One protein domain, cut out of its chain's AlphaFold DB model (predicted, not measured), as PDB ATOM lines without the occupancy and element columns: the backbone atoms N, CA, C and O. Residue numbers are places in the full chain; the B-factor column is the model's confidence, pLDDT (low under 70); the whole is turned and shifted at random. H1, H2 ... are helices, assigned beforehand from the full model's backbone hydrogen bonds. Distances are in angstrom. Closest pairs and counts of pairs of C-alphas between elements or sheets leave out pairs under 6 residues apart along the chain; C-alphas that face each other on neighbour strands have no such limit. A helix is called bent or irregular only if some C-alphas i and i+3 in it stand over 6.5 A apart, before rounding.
ATOM      1  N   VAL A 167      35.148   9.328 -13.753       81.00
ATOM      2  CA  VAL A 167      33.785   9.793 -14.068       81.00
ATOM      3  C   VAL A 167      33.728  10.855 -15.187       81.00
ATOM      4  O   VAL A 167      32.793  10.858 -15.980       81.00
ATOM      5  N   MET A 168      34.723  11.742 -15.284       83.19
ATOM      6  CA  MET A 168      34.784  12.846 -16.255       83.19
ATOM      7  C   MET A 168      35.438  12.467 -17.592       83.19
ATOM      8  O   MET A 168      35.406  13.267 -18.527       83.19
ATOM      9  N   LEU A 169      36.026  11.274 -17.730       83.50
ATOM     10  CA  LEU A 169      36.716  10.872 -18.963       83.50
ATOM     11  C   LEU A 169      35.810  10.910 -20.220       83.50
ATOM     12  O   LEU A 169      36.260  11.443 -21.237       83.50
ATOM     13  N   PRO A 170      34.533  10.462 -20.185       90.62
ATOM     14  CA  PRO A 170      33.631  10.574 -21.338       90.62
ATOM     15  C   PRO A 170      33.335  12.026 -21.746       90.62
ATOM     16  O   PRO A 170      33.126  12.313 -22.923       90.62
ATOM     17  N   TYR A 171      33.346  12.948 -20.778       92.75
ATOM     18  CA  TYR A 171      33.062  14.367 -20.988       92.75
ATOM     19  C   TYR A 171      34.215  15.041 -21.736       92.75
ATOM     20  O   TYR A 171      33.994  15.756 -22.710       92.75
ATOM     21  N   TRP A 172      35.453  14.754 -21.323       92.31
ATOM     22  CA  TRP A 172      36.654  15.236 -22.007       92.31
ATOM     23  C   TRP A 172      36.856  14.610 -23.389       92.31
ATOM     24  O   TRP A 172      37.403  15.276 -24.265       92.31
ATOM     25  N   ARG A 173      36.382  13.377 -23.616       89.88
ATOM     26  CA  ARG A 173      36.400  12.768 -24.954       89.88
ATOM     27  C   ARG A 173      35.473  13.509 -25.916       89.88
ATOM     28  O   ARG A 173      35.938  13.993 -26.936       89.88
ATOM     29  N   ALA A 174      34.215  13.723 -25.531       92.62
ATOM     30  CA  ALA A 174      33.279  14.496 -26.348       92.62
ATOM     31  C   ALA A 174      33.708  15.971 -26.536       92.62
ATOM     32  O   ALA A 174      33.455  16.540 -27.596       92.62
ATOM     33  N   HIS A 175      34.406  16.578 -25.564       94.50
ATOM     34  CA  HIS A 175      35.046  17.892 -25.740       94.50
ATOM     35  C   HIS A 175      36.092  17.881 -26.866       94.50
ATOM     36  O   HIS A 175      36.078  18.746 -27.743       94.50
ATOM     37  N   PHE A 176      36.985  16.889 -26.848       91.38
ATOM     38  CA  PHE A 176      38.011  16.700 -27.871       91.38
ATOM     39  C   PHE A 176      37.384  16.440 -29.247       91.38
ATOM     40  O   PHE A 176      37.725  17.122 -30.210       91.38
ATOM     41  N   ASP A 177      36.399  15.542 -29.326       89.06
ATOM     42  CA  ASP A 177      35.684  15.243 -30.568       89.06
ATOM     43  C   ASP A 177      35.010  16.509 -31.139       89.06
ATOM     44  O   ASP A 177      35.098  16.777 -32.337       89.06
ATOM     45  N   ALA A 178      34.405  17.351 -30.291       89.19
ATOM     46  CA  ALA A 178      33.794  18.620 -30.700       89.19
ATOM     47  C   ALA A 178      34.809  19.666 -31.207       89.19
ATOM     48  O   ALA A 178      34.474  20.459 -32.090       89.19
ATOM     49  N   ILE A 179      36.040  19.665 -30.683       90.38
ATOM     50  CA  ILE A 179      37.155  20.473 -31.202       90.38
ATOM     51  C   ILE A 179      37.572  19.966 -32.590       90.38
ATOM     52  O   ILE A 179      37.595  20.750 -33.541       90.38
ATOM     53  N   MET A 180      37.825  18.661 -32.724       84.88
ATOM     54  CA  MET A 180      38.309  18.044 -33.968       84.88
ATOM     55  C   MET A 180      37.265  18.075 -35.099       84.88
ATOM     56  O   MET A 180      37.604  18.238 -36.268       84.88
ATOM     57  N   LEU A 181      35.969  17.994 -34.775       86.25
ATOM     58  CA  LEU A 181      34.878  18.139 -35.750       86.25
ATOM     59  C   LEU A 181      34.702  19.583 -36.254       86.25
ATOM     60  O   LEU A 181      34.139  19.796 -37.333       86.25
ATOM     61  N   ARG A 182      35.159  20.584 -35.488       79.69
ATOM     62  CA  ARG A 182      35.104  22.007 -35.866       79.69
ATOM     63  C   ARG A 182      36.369  22.492 -36.580       79.69
ATOM     64  O   ARG A 182      36.289  23.477 -37.313       79.69
ATOM     65  N   SER A 183      37.504  21.805 -36.439       71.56
ATOM     66  CA  SER A 183      38.751  22.111 -37.153       71.56
ATOM     67  C   SER A 183      38.698  21.691 -38.627       71.56
ATOM     68  O   SER A 183      39.357  20.742 -39.041       71.56
ATOM     69  N   LYS A 184      37.919  22.408 -39.448       56.25
ATOM     70  CA  LYS A 184      37.907  22.207 -40.911       56.25
ATOM     71  C   LYS A 184      39.111  22.817 -41.642       56.25
ATOM     72  O   LYS A 184      39.282  22.531 -42.822       56.25
ATOM     73  N   THR A 185      39.931  23.626 -40.968       54.16
ATOM     74  CA  THR A 185      41.216  24.124 -41.484       54.16
ATOM     75  C   THR A 185      42.285  24.121 -40.390       54.16
ATOM     76  O   THR A 185      42.013  24.469 -39.237       54.16
ATOM     77  N   GLU A 186      43.515  23.758 -40.764       61.28
ATOM     78  CA  GLU A 186      44.708  23.769 -39.895       61.28
ATOM     79  C   GLU A 186      44.999  25.172 -39.326       61.28
ATOM     80  O   GLU A 186      45.492  25.319 -38.207       61.28
ATOM     81  N   GLU A 187      44.594  26.208 -40.066       65.12
ATOM     82  CA  GLU A 187      44.725  27.640 -39.763       65.12
ATOM     83  C   GLU A 187      44.231  28.040 -38.360       65.12
ATOM     84  O   GLU A 187      44.696  29.028 -37.792       65.12
ATOM     85  N   ASN A 188      43.298  27.278 -37.775       81.75
ATOM     86  CA  ASN A 188      42.689  27.579 -36.478       81.75
ATOM     87  C   ASN A 188      43.265  26.773 -35.296       81.75
ATOM     88  O   ASN A 188      42.826  26.978 -34.161       81.75
ATOM     89  N   PHE A 189      44.251  25.890 -35.511       82.62
ATOM     90  CA  PHE A 189      44.764  24.991 -34.465       82.62
ATOM     91  C   PHE A 189      45.239  25.731 -33.202       82.62
ATOM     92  O   PHE A 189      44.894  25.350 -32.084       82.62
ATOM     93  N   ALA A 190      45.957  26.847 -33.358       83.06
ATOM     94  CA  ALA A 190      46.441  27.642 -32.226       83.06
ATOM     95  C   ALA A 190      45.306  28.280 -31.394       83.06
ATOM     96  O   ALA A 190      45.433  28.420 -30.175       83.06
ATOM     97  N   VAL A 191      44.177  28.625 -32.026       90.75
ATOM     98  CA  VAL A 191      42.981  29.139 -31.337       90.75
ATOM     99  C   VAL A 191      42.263  28.010 -30.597       90.75
ATOM    100  O   VAL A 191      41.854  28.189 -29.451       90.75
ATOM    101  N   LEU A 192      42.161  26.830 -31.215       90.50
ATOM    102  CA  LEU A 192      41.556  25.632 -30.623       90.50
ATOM    103  C   LEU A 192      42.346  25.132 -29.404       90.50
ATOM    104  O   LEU A 192      41.750  24.871 -28.360       90.50
ATOM    105  N   ALA A 193      43.678  25.113 -29.479       86.94
ATOM    106  CA  ALA A 193      44.543  24.807 -28.341       86.94
ATOM    107  C   ALA A 193      44.400  25.842 -27.205       86.94
ATOM    108  O   ALA A 193      44.353  25.488 -26.025       86.94
ATOM    109  N   ALA A 194      44.278  27.133 -27.542       88.12
ATOM    110  CA  ALA A 194      44.013  28.179 -26.555       88.12
ATOM    111  C   ALA A 194      42.619  28.043 -25.907       88.12
ATOM    112  O   ALA A 194      42.468  28.367 -24.728       88.12
ATOM    113  N   TYR A 195      41.622  27.553 -26.647       94.88
ATOM    114  CA  TYR A 195      40.270  27.282 -26.160       94.88
ATOM    115  C   TYR A 195      40.212  26.071 -25.214       94.88
ATOM    116  O   TYR A 195      39.729  26.226 -24.091       94.88
ATOM    117  N   ASP A 196      40.774  24.918 -25.598       93.06
ATOM    118  CA  ASP A 196      40.889  23.725 -24.734       93.06
ATOM    119  C   ASP A 196      41.566  24.082 -23.397       93.06
ATOM    120  O   ASP A 196      41.041  23.803 -22.315       93.06
ATOM    121  N   ALA A 197      42.671  24.835 -23.458       88.06
ATOM    122  CA  ALA A 197      43.374  25.313 -22.272       88.06
ATOM    123  C   ALA A 197      42.528  26.247 -21.381       88.06
ATOM    124  O   ALA A 197      42.741  26.284 -20.167       88.06
ATOM    125  N   VAL A 198      41.580  27.011 -21.939       91.25
ATOM    126  CA  VAL A 198      40.642  27.832 -21.155       91.25
ATOM    127  C   VAL A 198      39.567  26.957 -20.509       91.25
ATOM    128  O   VAL A 198      39.334  27.106 -19.308       91.25
ATOM    129  N   VAL A 199      38.971  26.013 -21.242       93.31
ATOM    130  CA  VAL A 199      37.922  25.126 -20.708       93.31
ATOM    131  C   VAL A 199      38.471  24.229 -19.593       93.31
ATOM    132  O   VAL A 199      37.879  24.172 -18.514       93.31
ATOM    133  N   ARG A 200      39.666  23.642 -19.762       91.62
ATOM    134  CA  ARG A 200      40.363  22.877 -18.703       91.62
ATOM    135  C   ARG A 200      40.644  23.689 -17.442       91.62
ATOM    136  O   ARG A 200      40.552  23.153 -16.342       91.62
ATOM    137  N   ARG A 201      40.956  24.984 -17.569       87.75
ATOM    138  CA  ARG A 201      41.171  25.880 -16.414       87.75
ATOM    139  C   ARG A 201      39.872  26.296 -15.726       87.75
ATOM    140  O   ARG A 201      39.898  26.616 -14.542       87.75
ATOM    141  N   GLN A 202      38.756  26.334 -16.451       90.88
ATOM    142  CA  GLN A 202      37.465  26.773 -15.921       90.88
ATOM    143  C   GLN A 202      36.644  25.636 -15.301       90.88
ATOM    144  O   GLN A 202      35.913  25.895 -14.348       90.88
ATOM    145  N   GLN A 203      36.775  24.396 -15.785       90.81
ATOM    146  CA  GLN A 203      35.990  23.247 -15.311       90.81
ATOM    147  C   GLN A 203      36.078  22.983 -13.785       90.81
ATOM    148  O   GLN A 203      35.050  22.652 -13.198       90.81
ATOM    149  N   PRO A 204      37.220  23.188 -13.090       84.50
ATOM    150  CA  PRO A 204      37.269  23.064 -11.627       84.50
ATOM    151  C   PRO A 204      36.642  24.255 -10.882       84.50
ATOM    152  O   PRO A 204      36.228  24.124  -9.734       84.50
ATOM    153  N   LEU A 205      36.608  25.435 -11.513       85.81
ATOM    154  CA  LEU A 205      36.206  26.714 -10.905       85.81
ATOM    155  C   LEU A 205      34.732  27.064 -11.146       85.81
ATOM    156  O   LEU A 205      34.153  27.899 -10.455       85.81
ATOM    157  N   SER A 206      34.132  26.450 -12.158       74.56
ATOM    158  CA  SER A 206      32.769  26.687 -12.613       74.56
ATOM    159  C   SER A 206      32.193  25.362 -13.088       74.56
ATOM    160  O   SER A 206      32.908  24.584 -13.712       74.56
ATOM    161  N   ARG A 207      30.910  25.096 -12.805       84.44
ATOM    162  CA  ARG A 207      30.203  23.850 -13.176       84.44
ATOM    163  C   ARG A 207      29.916  23.758 -14.688       84.44
ATOM    164  O   ARG A 207      28.802  23.446 -15.089       84.44
ATOM    165  N   LEU A 208      30.904  24.092 -15.512       90.94
ATOM    166  CA  LEU A 208      30.860  23.936 -16.957       90.94
ATOM    167  C   LEU A 208      30.965  22.453 -17.292       90.94
ATOM    168  O   LEU A 208      31.854  21.757 -16.796       90.94
ATOM    169  N   ASP A 209      30.070  21.993 -18.154       92.75
ATOM    170  CA  ASP A 209      30.184  20.690 -18.784       92.75
ATOM    171  C   ASP A 209      31.176  20.802 -19.960       92.75
ATOM    172  O   ASP A 209      30.944  21.607 -20.865       92.75
ATOM    173  N   PRO A 210      32.289  20.036 -19.986       93.12
ATOM    174  CA  PRO A 210      33.228  20.061 -21.110       93.12
ATOM    175  C   PRO A 210      32.598  19.680 -22.453       93.12
ATOM    176  O   PRO A 210      33.111  20.077 -23.498       93.12
ATOM    177  N   ARG A 211      31.498  18.915 -22.445       94.31
ATOM    178  CA  ARG A 211      30.788  18.485 -23.657       94.31
ATOM    179  C   ARG A 211      30.137  19.660 -24.382       94.31
ATOM    180  O   ARG A 211      30.022  19.632 -25.605       94.31
ATOM    181  N   ASP A 212      29.744  20.690 -23.636       94.44
ATOM    182  CA  ASP A 212      29.092  21.872 -24.181       94.44
ATOM    183  C   ASP A 212      30.130  22.862 -24.713       94.44
ATOM    184  O   ASP A 212      31.093  23.229 -24.032       94.44
ATOM    185  N   TRP A 213      29.917  23.338 -25.940       94.00
ATOM    186  CA  TRP A 213      30.797  24.321 -26.560       94.00
ATOM    187  C   TRP A 213      30.663  25.696 -25.889       94.00
ATOM    188  O   TRP A 213      29.610  26.332 -25.932       94.00
ATOM    189  N   GLN A 214      31.754  26.179 -25.298       94.38
ATOM    190  CA  GLN A 214      31.769  27.393 -24.489       94.38
ATOM    191  C   GLN A 214      32.072  28.623 -25.352       94.38
ATOM    192  O   GLN A 214      33.207  29.098 -25.395       94.38
ATOM    193  N   GLU A 215      31.053  29.161 -26.025       94.25
ATOM    194  CA  GLU A 215      31.211  30.254 -27.000       94.25
ATOM    195  C   GLU A 215      31.940  31.484 -26.420       94.25
ATOM    196  O   GLU A 215      32.853  32.015 -27.044       94.25
ATOM    197  N   LEU A 216      31.654  31.870 -25.169       94.19
ATOM    198  CA  LEU A 216      32.367  32.961 -24.481       94.19
ATOM    199  C   LEU A 216      33.871  32.682 -24.303       94.19
ATOM    200  O   LEU A 216      34.699  33.592 -24.399       94.19
ATOM    201  N   SER A 217      34.237  31.427 -24.043       94.88
ATOM    202  CA  SER A 217      35.634  31.000 -23.911       94.88
ATOM    203  C   SER A 217      36.319  30.891 -25.274       94.88
ATOM    204  O   SER A 217      37.503  31.217 -25.380       94.88
ATOM    205  N   TRP A 218      35.573  30.532 -26.320       94.44
ATOM    206  CA  TRP A 218      36.029  30.552 -27.710       94.44
ATOM    207  C   TRP A 218      36.312  31.977 -28.201       94.44
ATOM    208  O   TRP A 218      37.439  32.263 -28.606       94.44
ATOM    209  N   SER A 219      35.366  32.914 -28.055       94.12
ATOM    210  CA  SER A 219      35.580  34.325 -28.415       94.12
ATOM    211  C   SER A 219      36.760  34.935 -27.646       94.12
ATOM    212  O   SER A 219      37.525  35.732 -28.186       94.12
ATOM    213  N   LYS A 220      36.967  34.534 -26.384       92.25
ATOM    214  CA  LYS A 220      38.124  34.962 -25.583       92.25
ATOM    215  C   LYS A 220      39.451  34.390 -26.099       92.25
ATOM    216  O   LYS A 220      40.454  35.106 -26.079       92.25
ATOM    217  N   ALA A 221      39.472  33.138 -26.560       91.75
ATOM    218  CA  ALA A 221      40.638  32.530 -27.199       91.75
ATOM    219  C   ALA A 221      40.970  33.225 -28.533       91.75
ATOM    220  O   ALA A 221      42.119  33.620 -28.738       91.75
ATOM    221  N   GLN A 222      39.959  33.476 -29.375       92.94
ATOM    222  CA  GLN A 222      40.088  34.234 -30.625       92.94
ATOM    223  C   GLN A 222      40.654  35.639 -30.394       92.94
ATOM    224  O   GLN A 222      41.686  35.980 -30.969       92.94
ATOM    225  N   SER A 223      40.051  36.435 -29.503       91.12
ATOM    226  CA  SER A 223      40.514  37.801 -29.202       91.12
ATOM    227  C   SER A 223      41.956  37.837 -28.692       91.12
ATOM    228  O   SER A 223      42.729  38.721 -29.064       91.12
TER     229      SER A 223
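What this domain is: This is residues 167 to 223 of the 503 residues of an uncharacterized protein of Mycena chlorophos (UniProt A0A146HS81). Two long helices, H1 and H2, make a narrow V: they run side by side in opposite ways, are joined by a tight turn at one end, and spread apart toward the other end. The short helix H3 packs on H2 on the side away from H1 and crosses it steeply, while the long link before it, residues 203 to 214, dips toward H1 around residues 209 to 211 and then goes back to H3. The printed part has 57 residues with three named helices, in the order H1, H2, H3 along the chain, and no named strand; its class is all helix, meaning that the 42 residues in named elements are in helices. The whole is compact, with a radius of gyration of the C-alphas of 10.9 A, and its C-alphas span 33 by 22 by 14 A along their three main axes.

How they stand to each other: From the first printed residue, H1 runs through residues 167 to 182. A tight link of 3 residues joins it to H2, residues 186 to 202. H1 and H2 are close but not clearly touching, with 1 pair of C-alphas within 8 A. That closest pair is Ile 179 and Leu 192, whose C-alphas are 6.8 A apart, and the centres of the two helices are 12.7 A apart. Their lines stand at a shallow tilt of 25 degrees, and they run opposite ways. A long link of 12 residues then leads to H3, residues 215 to 223. H2 and H3 touch, with 13 pairs of C-alphas within 8 A. Their closest C-alphas are those of Tyr 195 and Ala 221, 5.4 A apart, and their centres are 9.0 A apart. H2 and H3 stand at a steep tilt of 55 degrees and run opposite ways. H1 and H3 are apart, with no C-alpha of the one within 8 A of the other. In H3 every pair of O i and N i+4 is within hydrogen-bond range; in H1 this holds for 11 of 12 pairs and in H2 for 11 of 13.

Where its parts are: H1, Val 167 to Arg 182, measures 25.0 A from its first to its last C-alpha. It begins at C-alpha 167, (33.785, 9.793, -14.068), and ends at C-alpha 182, (35.104, 22.007, -35.866). H1 is irregular: C-alphas 167 and 170 are 7.3 A apart, against about 5 A in a regular helix, and its line is a rough one. H2, Glu 186 to Gln 202, is the longest helix by residues, with 17, and measures 25.2 A. It begins at C-alpha 186, (44.708, 23.769, -39.895). H2 is irregular too, with C-alphas 187 and 190 at 7.7 A, and its line is also a rough one. H3, Glu 215 to Ser 223, has 9 residues and measures 12.2 A, ending at C-alpha 223, (40.514, 37.801, -29.202).

The domain as a whole: The two C-alphas farthest apart are those of Val 167 and Glu 187, at 33.1 A. The first and last printed C-alphas, those of Val 167 and Ser 223, are 32.5 A apart. The printed part has no cut. The long link, residues 203 to 214, holds no named element, and its C-alphas lie 7 to 15 A from the mean of the C-alphas. The mean pLDDT of the printed part is 87.2. The model's confidence is low, under 70, at residues 184 to 187, of which 186 and 187 belong to H2.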